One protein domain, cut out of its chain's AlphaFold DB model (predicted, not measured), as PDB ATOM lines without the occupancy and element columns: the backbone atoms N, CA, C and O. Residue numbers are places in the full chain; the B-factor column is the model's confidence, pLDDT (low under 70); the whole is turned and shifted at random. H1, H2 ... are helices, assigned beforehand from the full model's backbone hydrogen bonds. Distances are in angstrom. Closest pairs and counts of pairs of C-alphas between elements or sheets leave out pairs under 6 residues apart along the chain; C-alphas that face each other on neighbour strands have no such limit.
ATOM      1  N   TYR A  34     -68.536   8.151 -50.187       66.38
ATOM      2  CA  TYR A  34     -67.150   7.985 -49.769       66.38
ATOM      3  C   TYR A  34     -66.696   9.297 -49.147       66.38
ATOM      4  O   TYR A  34     -66.507  10.272 -49.879       66.38
ATOM      5  N   PRO A  35     -66.549   9.367 -47.813       62.25
ATOM      6  CA  PRO A  35     -65.989  10.556 -47.218       62.25
ATOM      7  C   PRO A  35     -64.567  10.677 -47.758       62.25
ATOM      8  O   PRO A  35     -63.777   9.736 -47.671       62.25
ATOM      9  N   ASP A  36     -64.274  11.818 -48.368       64.94
ATOM     10  CA  ASP A  36     -62.951  12.126 -48.890       64.94
ATOM     11  C   ASP A  36     -61.929  11.846 -47.783       64.94
ATOM     12  O   ASP A  36     -61.936  12.511 -46.739       64.94
ATOM     13  N   ALA A  37     -61.106  10.805 -47.950       63.97
ATOM     14  CA  ALA A  37     -60.231  10.314 -46.885       63.97
ATOM     15  C   ALA A  37     -59.315  11.437 -46.372       63.97
ATOM     16  O   ALA A  37     -59.013  11.505 -45.184       63.97
ATOM     17  N   HIS A  38     -58.968  12.378 -47.254       63.41
ATOM     18  CA  HIS A  38     -58.258  13.611 -46.931       63.41
ATOM     19  C   HIS A  38     -58.963  14.443 -45.849       63.41
ATOM     20  O   HIS A  38     -58.317  14.899 -44.907       63.41
ATOM     21  N   ARG A  39     -60.289  14.609 -45.933       65.25
ATOM     22  CA  ARG A  39     -61.094  15.341 -44.941       65.25
ATOM     23  C   ARG A  39     -61.212  14.573 -43.626       65.25
ATOM     24  O   ARG A  39     -61.109  15.177 -42.563       65.25
ATOM     25  N   VAL A  40     -61.378  13.251 -43.696       65.50
ATOM     26  CA  VAL A  40     -61.482  12.381 -42.510       65.50
ATOM     27  C   VAL A  40     -60.165  12.341 -41.734       65.50
ATOM     28  O   VAL A  40     -60.163  12.483 -40.517       65.50
ATOM     29  N   LEU A  41     -59.035  12.206 -42.430       67.06
ATOM     30  CA  LEU A  41     -57.701  12.172 -41.826       67.06
ATOM     31  C   LEU A  41     -57.265  13.548 -41.310       67.06
ATOM     32  O   LEU A  41     -56.571  13.622 -40.300       67.06
ATOM     33  N   ALA A  42     -57.697  14.638 -41.951       65.19
ATOM     34  CA  ALA A  42     -57.481  15.993 -41.444       65.19
ATOM     35  C   ALA A  42     -58.284  16.294 -40.163       65.19
ATOM     36  O   ALA A  42     -57.829  17.096 -39.344       65.19
ATOM     37  N   ALA A  43     -59.452  15.661 -39.998       61.47
ATOM     38  CA  ALA A  43     -60.308  15.758 -38.813       61.47
ATOM     39  C   ALA A  43     -59.981  14.713 -37.728       61.47
ATOM     40  O   ALA A  43     -60.540  14.767 -36.632       61.47
ATOM     41  N   ALA A  44     -59.099  13.753 -38.020       63.03
ATOM     42  CA  ALA A  44     -58.723  12.706 -37.084       63.03
ATOM     43  C   ALA A  44     -57.942  13.281 -35.883       63.03
ATOM     44  O   ALA A  44     -57.181  14.238 -36.040       63.03
ATOM     45  N   PRO A  45     -58.037  12.658 -34.691       60.28
ATOM     46  CA  PRO A  45     -57.270  13.074 -33.509       60.28
ATOM     47  C   PRO A  45     -55.750  12.943 -33.711       60.28
ATOM     48  O   PRO A  45     -54.960  13.538 -32.982       60.28
ATOM     49  N   ASN A  46     -55.332  12.167 -34.716       68.38
ATOM     50  CA  ASN A  46     -53.942  12.019 -35.114       68.38
ATOM     51  C   ASN A  46     -53.588  13.079 -36.162       68.38
ATOM     52  O   ASN A  46     -53.901  12.942 -37.342       68.38
ATOM     53  N   TYR A  47     -52.909  14.133 -35.716       72.75
ATOM     54  CA  TYR A  47     -52.415  15.199 -36.578       72.75
ATOM     55  C   TYR A  47     -51.312  14.692 -37.524       72.75
ATOM     56  O   TYR A  47     -50.214  14.332 -37.094       72.75
ATOM     57  N   TYR A  48     -51.594  14.694 -38.828       82.50
ATOM     58  CA  TYR A  48     -50.619  14.410 -39.881       82.50
ATOM     59  C   TYR A  48     -50.261  15.696 -40.623       82.50
ATOM     60  O   TYR A  48     -51.108  16.335 -41.248       82.50
ATOM     61  N   ILE A  49     -48.975  16.038 -40.621       83.12
ATOM     62  CA  ILE A  49     -48.460  17.270 -41.240       83.12
ATOM     63  C   ILE A  49     -48.728  17.292 -42.750       83.12
ATOM     64  O   ILE A  49     -49.058  18.342 -43.286       83.12
ATOM     65  N   SER A  50     -48.663  16.133 -43.414       84.62
ATOM     66  CA  SER A  50     -48.907  16.005 -44.857       84.62
ATOM     67  C   SER A  50     -50.313  16.438 -45.280       84.62
ATOM     68  O   SER A  50     -50.494  16.904 -46.396       84.62
ATOM     69  N   TYR A  51     -51.311  16.288 -44.406       84.88
ATOM     70  CA  TYR A  51     -52.661  16.805 -44.657       84.88
ATOM     71  C   TYR A  51     -52.833  18.213 -44.077       84.88
ATOM     72  O   TYR A  51     -53.577  19.020 -44.627       84.88
ATOM     73  N   GLY A  52     -52.113  18.540 -42.999       82.06
ATOM     74  CA  GLY A  52     -52.057  19.888 -42.435       82.06
ATOM     75  C   GLY A  52     -51.565  20.948 -43.424       82.06
ATOM     76  O   GLY A  52     -52.070  22.063 -43.379       82.06
ATOM     77  N   SER A  53     -50.679  20.588 -44.358       84.81
ATOM     78  CA  SER A  53     -50.166  21.488 -45.402       84.81
ATOM     79  C   SER A  53     -51.202  21.920 -46.443       84.81
ATOM     80  O   SER A  53     -50.926  22.828 -47.219       84.81
ATOM     81  N   LEU A  54     -52.384  21.291 -46.481       86.19
ATOM     82  CA  LEU A  54     -53.499  21.742 -47.325       86.19
ATOM     83  C   LEU A  54     -54.163  23.016 -46.782       86.19
ATOM     84  O   LEU A  54     -54.900  23.676 -47.508       86.19
ATOM     85  N   ASN A  55     -53.924  23.354 -45.513       84.00
ATOM     86  CA  ASN A  55     -54.427  24.574 -44.903       84.00
ATOM     87  C   ASN A  55     -53.307  25.623 -44.843       84.00
ATOM     88  O   ASN A  55     -52.316  25.417 -44.144       84.00
ATOM     89  N   ALA A  56     -53.475  26.736 -45.560       85.31
ATOM     90  CA  ALA A  56     -52.428  27.744 -45.752       85.31
ATOM     91  C   ALA A  56     -51.911  28.343 -44.431       85.31
ATOM     92  O   ALA A  56     -50.714  28.577 -44.283       85.31
ATOM     93  N   ASP A  57     -52.797  28.514 -43.449       84.31
ATOM     94  CA  ASP A  57     -52.469  29.157 -42.172       84.31
ATOM     95  C   ASP A  57     -51.979  28.172 -41.095       84.31
ATOM     96  O   ASP A  57     -51.702  28.552 -39.955       84.31
ATOM     97  N   ARG A  58     -51.886  26.874 -41.417       81.56
ATOM     98  CA  ARG A  58     -51.535  25.829 -40.450       81.56
ATOM     99  C   ARG A  58     -50.044  25.510 -40.503       81.56
ATOM    100  O   ARG A  58     -49.583  24.739 -41.341       81.56
ATOM    101  N   ALA A  59     -49.297  26.023 -39.530       83.94
ATOM    102  CA  ALA A  59     -47.912  25.627 -39.292       83.94
ATOM    103  C   ALA A  59     -47.812  24.486 -38.249       83.94
ATOM    104  O   ALA A  59     -48.671  24.385 -37.371       83.94
ATOM    105  N   PRO A  60     -46.756  23.640 -38.280       81.69
ATOM    106  CA  PRO A  60     -46.508  22.588 -37.276       81.69
ATOM    107  C   PRO A  60     -46.352  23.088 -35.833       81.69
ATOM    108  O   PRO A  60     -46.403  22.303 -34.898       81.69
ATOM    109  N   CYS A  61     -46.114  24.383 -35.676       82.38
ATOM    110  CA  CYS A  61     -45.926  25.084 -34.423       82.38
ATOM    111  C   CYS A  61     -46.873  26.291 -34.414       82.38
ATOM    112  O   CYS A  61     -46.969  26.969 -35.442       82.38
ATOM    113  N   PRO A  62     -47.561  26.592 -33.300       78.25
ATOM    114  CA  PRO A  62     -48.493  27.713 -33.241       78.25
ATOM    115  C   PRO A  62     -47.770  29.060 -33.389       78.25
ATOM    116  O   PRO A  62     -46.608  29.200 -33.000       78.25
ATOM    117  N   ALA A  63     -48.475  30.077 -33.894       70.75
ATOM    118  CA  ALA A  63     -47.925  31.422 -34.104       70.75
ATOM    119  C   ALA A  63     -47.367  32.066 -32.818       70.75
ATOM    120  O   ALA A  63     -46.420  32.843 -32.885       70.75
ATOM    121  N   SER A  64     -47.877  31.675 -31.646       69.75
ATOM    122  CA  SER A  64     -47.362  32.081 -30.329       69.75
ATOM    123  C   SER A  64     -45.905  31.673 -30.067       69.75
ATOM    124  O   SER A  64     -45.273  32.207 -29.164       69.75
ATOM    125  N   SER A  65     -45.356  30.753 -30.865       73.50
ATOM    126  CA  SER A  65     -43.974  30.266 -30.775       73.50
ATOM    127  C   SER A  65     -43.053  30.806 -31.884       73.50
ATOM    128  O   SER A  65     -41.981  30.244 -32.140       73.50
ATOM    129  N   SER A  66     -43.460  31.891 -32.559       72.69
ATOM    130  CA  SER A  66     -42.721  32.521 -33.660       72.69
ATOM    131  C   SER A  66     -41.262  32.812 -33.282       72.69
ATOM    132  O   SER A  66     -40.993  33.491 -32.294       72.69
ATOM    133  N   GLY A  67     -40.320  32.291 -34.075       82.38
ATOM    134  CA  GLY A  67     -38.873  32.417 -33.847       82.38
ATOM    135  C   GLY A  67     -38.186  31.132 -33.375       82.38
ATOM    136  O   GLY A  67     -36.959  31.074 -33.322       82.38
ATOM    137  N   ARG A  68     -38.936  30.078 -33.046       85.06
ATOM    138  CA  ARG A  68     -38.366  28.755 -32.751       85.06
ATOM    139  C   ARG A  68     -38.278  27.900 -34.015       85.06
ATOM    140  O   ARG A  68     -39.041  28.086 -34.960       85.06
ATOM    141  N   SER A  69     -37.349  26.947 -34.029       86.25
ATOM    142  CA  SER A  69     -37.236  25.997 -35.140       86.25
ATOM    143  C   SER A  69     -38.461  25.077 -35.196       86.25
ATOM    144  O   SER A  69     -39.014  24.713 -34.163       86.25
ATOM    145  N   TYR A  70     -38.872  24.641 -36.390       86.12
ATOM    146  CA  TYR A  70     -39.943  23.639 -36.521       86.12
ATOM    147  C   TYR A  70     -39.525  22.257 -35.992       86.12
ATOM    148  O   TYR A  70     -40.361  21.449 -35.609       86.12
ATOM    149  N   TYR A  71     -38.220  21.991 -35.929       87.38
ATOM    150  CA  TYR A  71     -37.630  20.711 -35.522       87.38
ATOM    151  C   TYR A  71     -37.343  20.647 -34.021       87.38
ATOM    152  O   TYR A  71     -36.333  20.106 -33.566       87.38
ATOM    153  N   THR A  72     -38.236  21.214 -33.234       86.50
ATOM    154  CA  THR A  72     -38.158  21.231 -31.780       86.50
ATOM    155  C   THR A  72     -39.277  20.388 -31.187       86.50
ATOM    156  O   THR A  72     -40.373  20.325 -31.732       86.50
ATOM    157  N   THR A  73     -39.003  19.719 -30.072       82.12
ATOM    158  CA  THR A  73     -39.941  18.754 -29.482       82.12
ATOM    159  C   THR A  73     -41.038  19.430 -28.658       82.12
ATOM    160  O   THR A  73     -42.135  18.901 -28.565       82.12
ATOM    161  N   ASN A  74     -40.763  20.598 -28.067       78.19
ATOM    162  CA  ASN A  74     -41.690  21.283 -27.159       78.19
ATOM    163  C   ASN A  74     -42.020  22.677 -27.661       78.19
ATOM    164  O   ASN A  74     -41.413  23.658 -27.224       78.19
ATOM    165  N   CYS A  75     -42.964  22.757 -28.600       78.38
ATOM    166  CA  CYS A  75     -43.186  23.999 -29.316       78.38
ATOM    167  C   CYS A  75     -43.745  25.141 -28.455       78.38
ATOM    168  O   CYS A  75     -43.426  26.310 -28.664       78.38
ATOM    169  N   GLN A  76     -44.517  24.768 -27.442       77.62
ATOM    170  CA  GLN A  76     -45.232  25.674 -26.550       77.62
ATOM    171  C   GLN A  76     -44.420  26.065 -25.302       77.62
ATOM    172  O   GLN A  76     -44.958  26.682 -24.389       77.62
ATOM    173  N   SER A  77     -43.137  25.691 -25.230       76.44
ATOM    174  CA  SER A  77     -42.304  26.000 -24.063       76.44
ATOM    175  C   SER A  77     -42.060  27.507 -23.932       76.44
ATOM    176  O   SER A  77     -41.644  28.159 -24.892       76.44
ATOM    177  N   SER A  78     -42.278  28.046 -22.733       72.19
ATOM    178  CA  SER A  78     -41.990  29.437 -22.387       72.19
ATOM    179  C   SER A  78     -40.480  29.648 -22.236       72.19
ATOM    180  O   SER A  78     -39.866  29.125 -21.305       72.19
ATOM    181  N   GLY A  79     -39.870  30.410 -23.143       79.50
ATOM    182  CA  GLY A  79     -38.447  30.746 -23.108       79.50
ATOM    183  C   GLY A  79     -38.000  31.500 -24.358       79.50
ATOM    184  O   GLY A  79     -38.770  31.654 -25.307       79.50
ATOM    185  N   THR A  80     -36.752  31.975 -24.370       83.12
ATOM    186  CA  THR A  80     -36.189  32.686 -25.525       83.12
ATOM    187  C   THR A  80     -36.170  31.777 -26.758       83.12
ATOM    188  O   THR A  80     -35.629  30.668 -26.684       83.12
ATOM    189  N   PRO A  81     -36.709  32.218 -27.908       83.19
ATOM    190  CA  PRO A  81     -36.634  31.451 -29.141       83.19
ATOM    191  C   PRO A  81     -35.178  31.224 -29.564       83.19
ATOM    192  O   PRO A  81     -34.417  32.177 -29.712       83.19
ATOM    193  N   GLN A  82     -34.785  29.966 -29.776       84.81
ATOM    194  CA  GLN A  82     -33.465  29.599 -30.299       84.81
ATOM    195  C   GLN A  82     -33.619  28.961 -31.694       84.81
ATOM    196  O   GLN A  82     -33.815  27.747 -31.788       84.81
ATOM    197  N   PRO A  83     -33.525  29.739 -32.793       85.12
ATOM    198  CA  PRO A  83     -33.793  29.246 -34.150       85.12
ATOM    199  C   PRO A  83     -32.839  28.135 -34.603       85.12
ATOM    200  O   PRO A  83     -33.222  27.242 -35.355       85.12
ATOM    201  N   TYR A  84     -31.590  28.179 -34.141       87.25
ATOM    202  CA  TYR A  84     -30.545  27.237 -34.549       87.25
ATOM    203  C   TYR A  84     -30.565  25.919 -33.767       87.25
ATOM    204  O   TYR A  84     -29.864  24.975 -34.127       87.25
ATOM    205  N   VAL A  85     -31.376  25.828 -32.710       85.00
ATOM    206  CA  VAL A  85     -31.480  24.621 -31.891       85.00
ATOM    207  C   VAL A  85     -32.532  23.694 -32.491       85.00
ATOM    208  O   VAL A  85     -33.697  24.059 -32.662       85.00
ATOM    209  N   ARG A  86     -32.116  22.465 -32.801       88.00
ATOM    210  CA  ARG A  86     -32.966  21.389 -33.320       88.00
ATOM    211  C   ARG A  86     -32.837  20.169 -32.409       88.00
ATOM    212  O   ARG A  86     -31.748  19.627 -32.259       88.00
ATOM    213  N   SER A  87     -33.938  19.774 -31.774       84.44
ATOM    214  CA  SER A  87     -34.006  18.627 -30.850       84.44
ATOM    215  C   SER A  87     -34.689  17.410 -31.478       84.44
ATOM    216  O   SER A  87     -34.726  16.337 -30.882       84.44
ATOM    217  N   CYS A  88     -35.236  17.579 -32.681       87.56
ATOM    218  CA  CYS A  88     -35.957  16.571 -33.427       87.56
ATOM    219  C   CYS A  88     -35.318  16.338 -34.798       87.56
ATOM    220  O   CYS A  88     -34.946  17.285 -35.486       87.56
ATOM    221  N   SER A  89     -35.242  15.079 -35.224       89.44
ATOM    222  CA  SER A  89     -34.755  14.701 -36.557       89.44
ATOM    223  C   SER A  89     -35.875  14.552 -37.589       89.44
ATOM    224  O   SER A  89     -35.660  14.807 -38.770       89.44
ATOM    225  N   GLN A  90     -37.079  14.160 -37.160       89.81
ATOM    226  CA  GLN A  90     -38.223  13.914 -38.040       89.81
ATOM    227  C   GLN A  90     -39.431  14.733 -37.608       89.81
ATOM    228  O   GLN A  90     -40.018  14.488 -36.554       89.81
ATOM    229  N   ILE A  91     -39.857  15.659 -38.466       85.69
ATOM    230  CA  ILE A  91     -40.943  16.592 -38.151       85.69
ATOM    231  C   ILE A  91     -42.252  15.872 -37.771       85.69
ATOM    232  O   ILE A  91     -42.937  16.277 -36.835       85.69
ATOM    233  N   THR A  92     -42.540  14.726 -38.396       85.44
ATOM    234  CA  THR A  92     -43.729  13.888 -38.142       85.44
ATOM    235  C   THR A  92     -43.810  13.310 -36.723       85.44
ATOM    236  O   THR A  92     -44.886  12.892 -36.286       85.44
ATOM    237  N   ARG A  93     -42.690  13.276 -35.989       82.81
ATOM    238  CA  ARG A  93     -42.617  12.799 -34.599       82.81
ATOM    239  C   ARG A  93     -42.823  13.917 -33.579       82.81
ATOM    240  O   ARG A  93     -43.268  13.622 -32.477       82.81
ATOM    241  N   CYS A  94     -42.507  15.158 -33.941       81.38
ATOM    242  CA  CYS A  94     -42.385  16.270 -32.994       81.38
ATOM    243  C   CYS A  94     -43.445  17.357 -33.170       81.38
ATOM    244  O   CYS A  94     -43.724  18.072 -32.221       81.38
ATOM    245  N   ALA A  95     -44.117  17.426 -34.320       74.50
ATOM    246  CA  ALA A  95     -45.256  18.326 -34.534       74.50
ATOM    247  C   ALA A  95     -46.544  17.907 -33.787       74.50
ATOM    248  O   ALA A  95     -47.633  18.322 -34.165       74.50
ATOM    249  N   ARG A  96     -46.445  17.015 -32.792       65.75
ATOM    250  CA  ARG A  96     -47.579  16.502 -32.002       65.75
ATOM    251  C   ARG A  96     -47.769  17.253 -30.676       65.75
ATOM    252  O   ARG A  96     -48.539  16.787 -29.842       65.75
ATOM    253  N   GLY A  97     -47.015  18.331 -30.465       55.72
ATOM    254  CA  GLY A  97     -46.986  19.116 -29.230       55.72
ATOM    255  C   GLY A  97     -47.575  20.501 -29.399       55.72
ATOM    256  O   GLY A  97     -47.519  21.050 -30.517       55.72
TER     257      GLY A  97
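What this domain is: This is residues 34 to 97 of the 97 residues of an uncharacterized protein of Physcomitrium patens (UniProt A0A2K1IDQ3). There is little regular structure: a long looping stretch, residues 53 to 90, makes most of an elongated shape, with the short helix H1 towards one end, H2 next to it, and H3 where the chain comes back near H2. The printed part has 64 residues with three named helices, H1, H2, H3 in that order, and no named strand. Its class is all helix, although the named elements hold only 15 residues. It is only just loose, close to compact, with a radius of gyration of the C-alphas of 13.2 A, and spans 46 by 21 by 16 A.

Where its parts are: H1, residues 37 to 43, begins at C-alpha 37 (-60.231, 10.314, -46.885) and is 9.7 A long. H2 is residues 49 to 52. H3, residues 91 to 94, ends at C-alpha 94 (-42.385, 16.270, -32.994).

How they stand to each other: H1 and H2 touch, the closest C-alphas being those of Ala 42 and Tyr 51, 5.8 A apart. H2 and H3 are close but not clearly touching; their closest C-alphas, of Ile 49 and Thr 92, are 6.6 A apart. H1 and H3 are apart. Every O i to N i+4 pair is within hydrogen-bond range in H1; H2 and H3 are too short for such a pair.

The domain as a whole: The C-alphas of Tyr 34 and Thr 80, the two farthest apart, are 46.4 A apart. The printed part has no cut; the link from H2 to H3 is long. Confidence is low, with pLDDT under 70, at residues 34 to 46, 64, and 96 to 97.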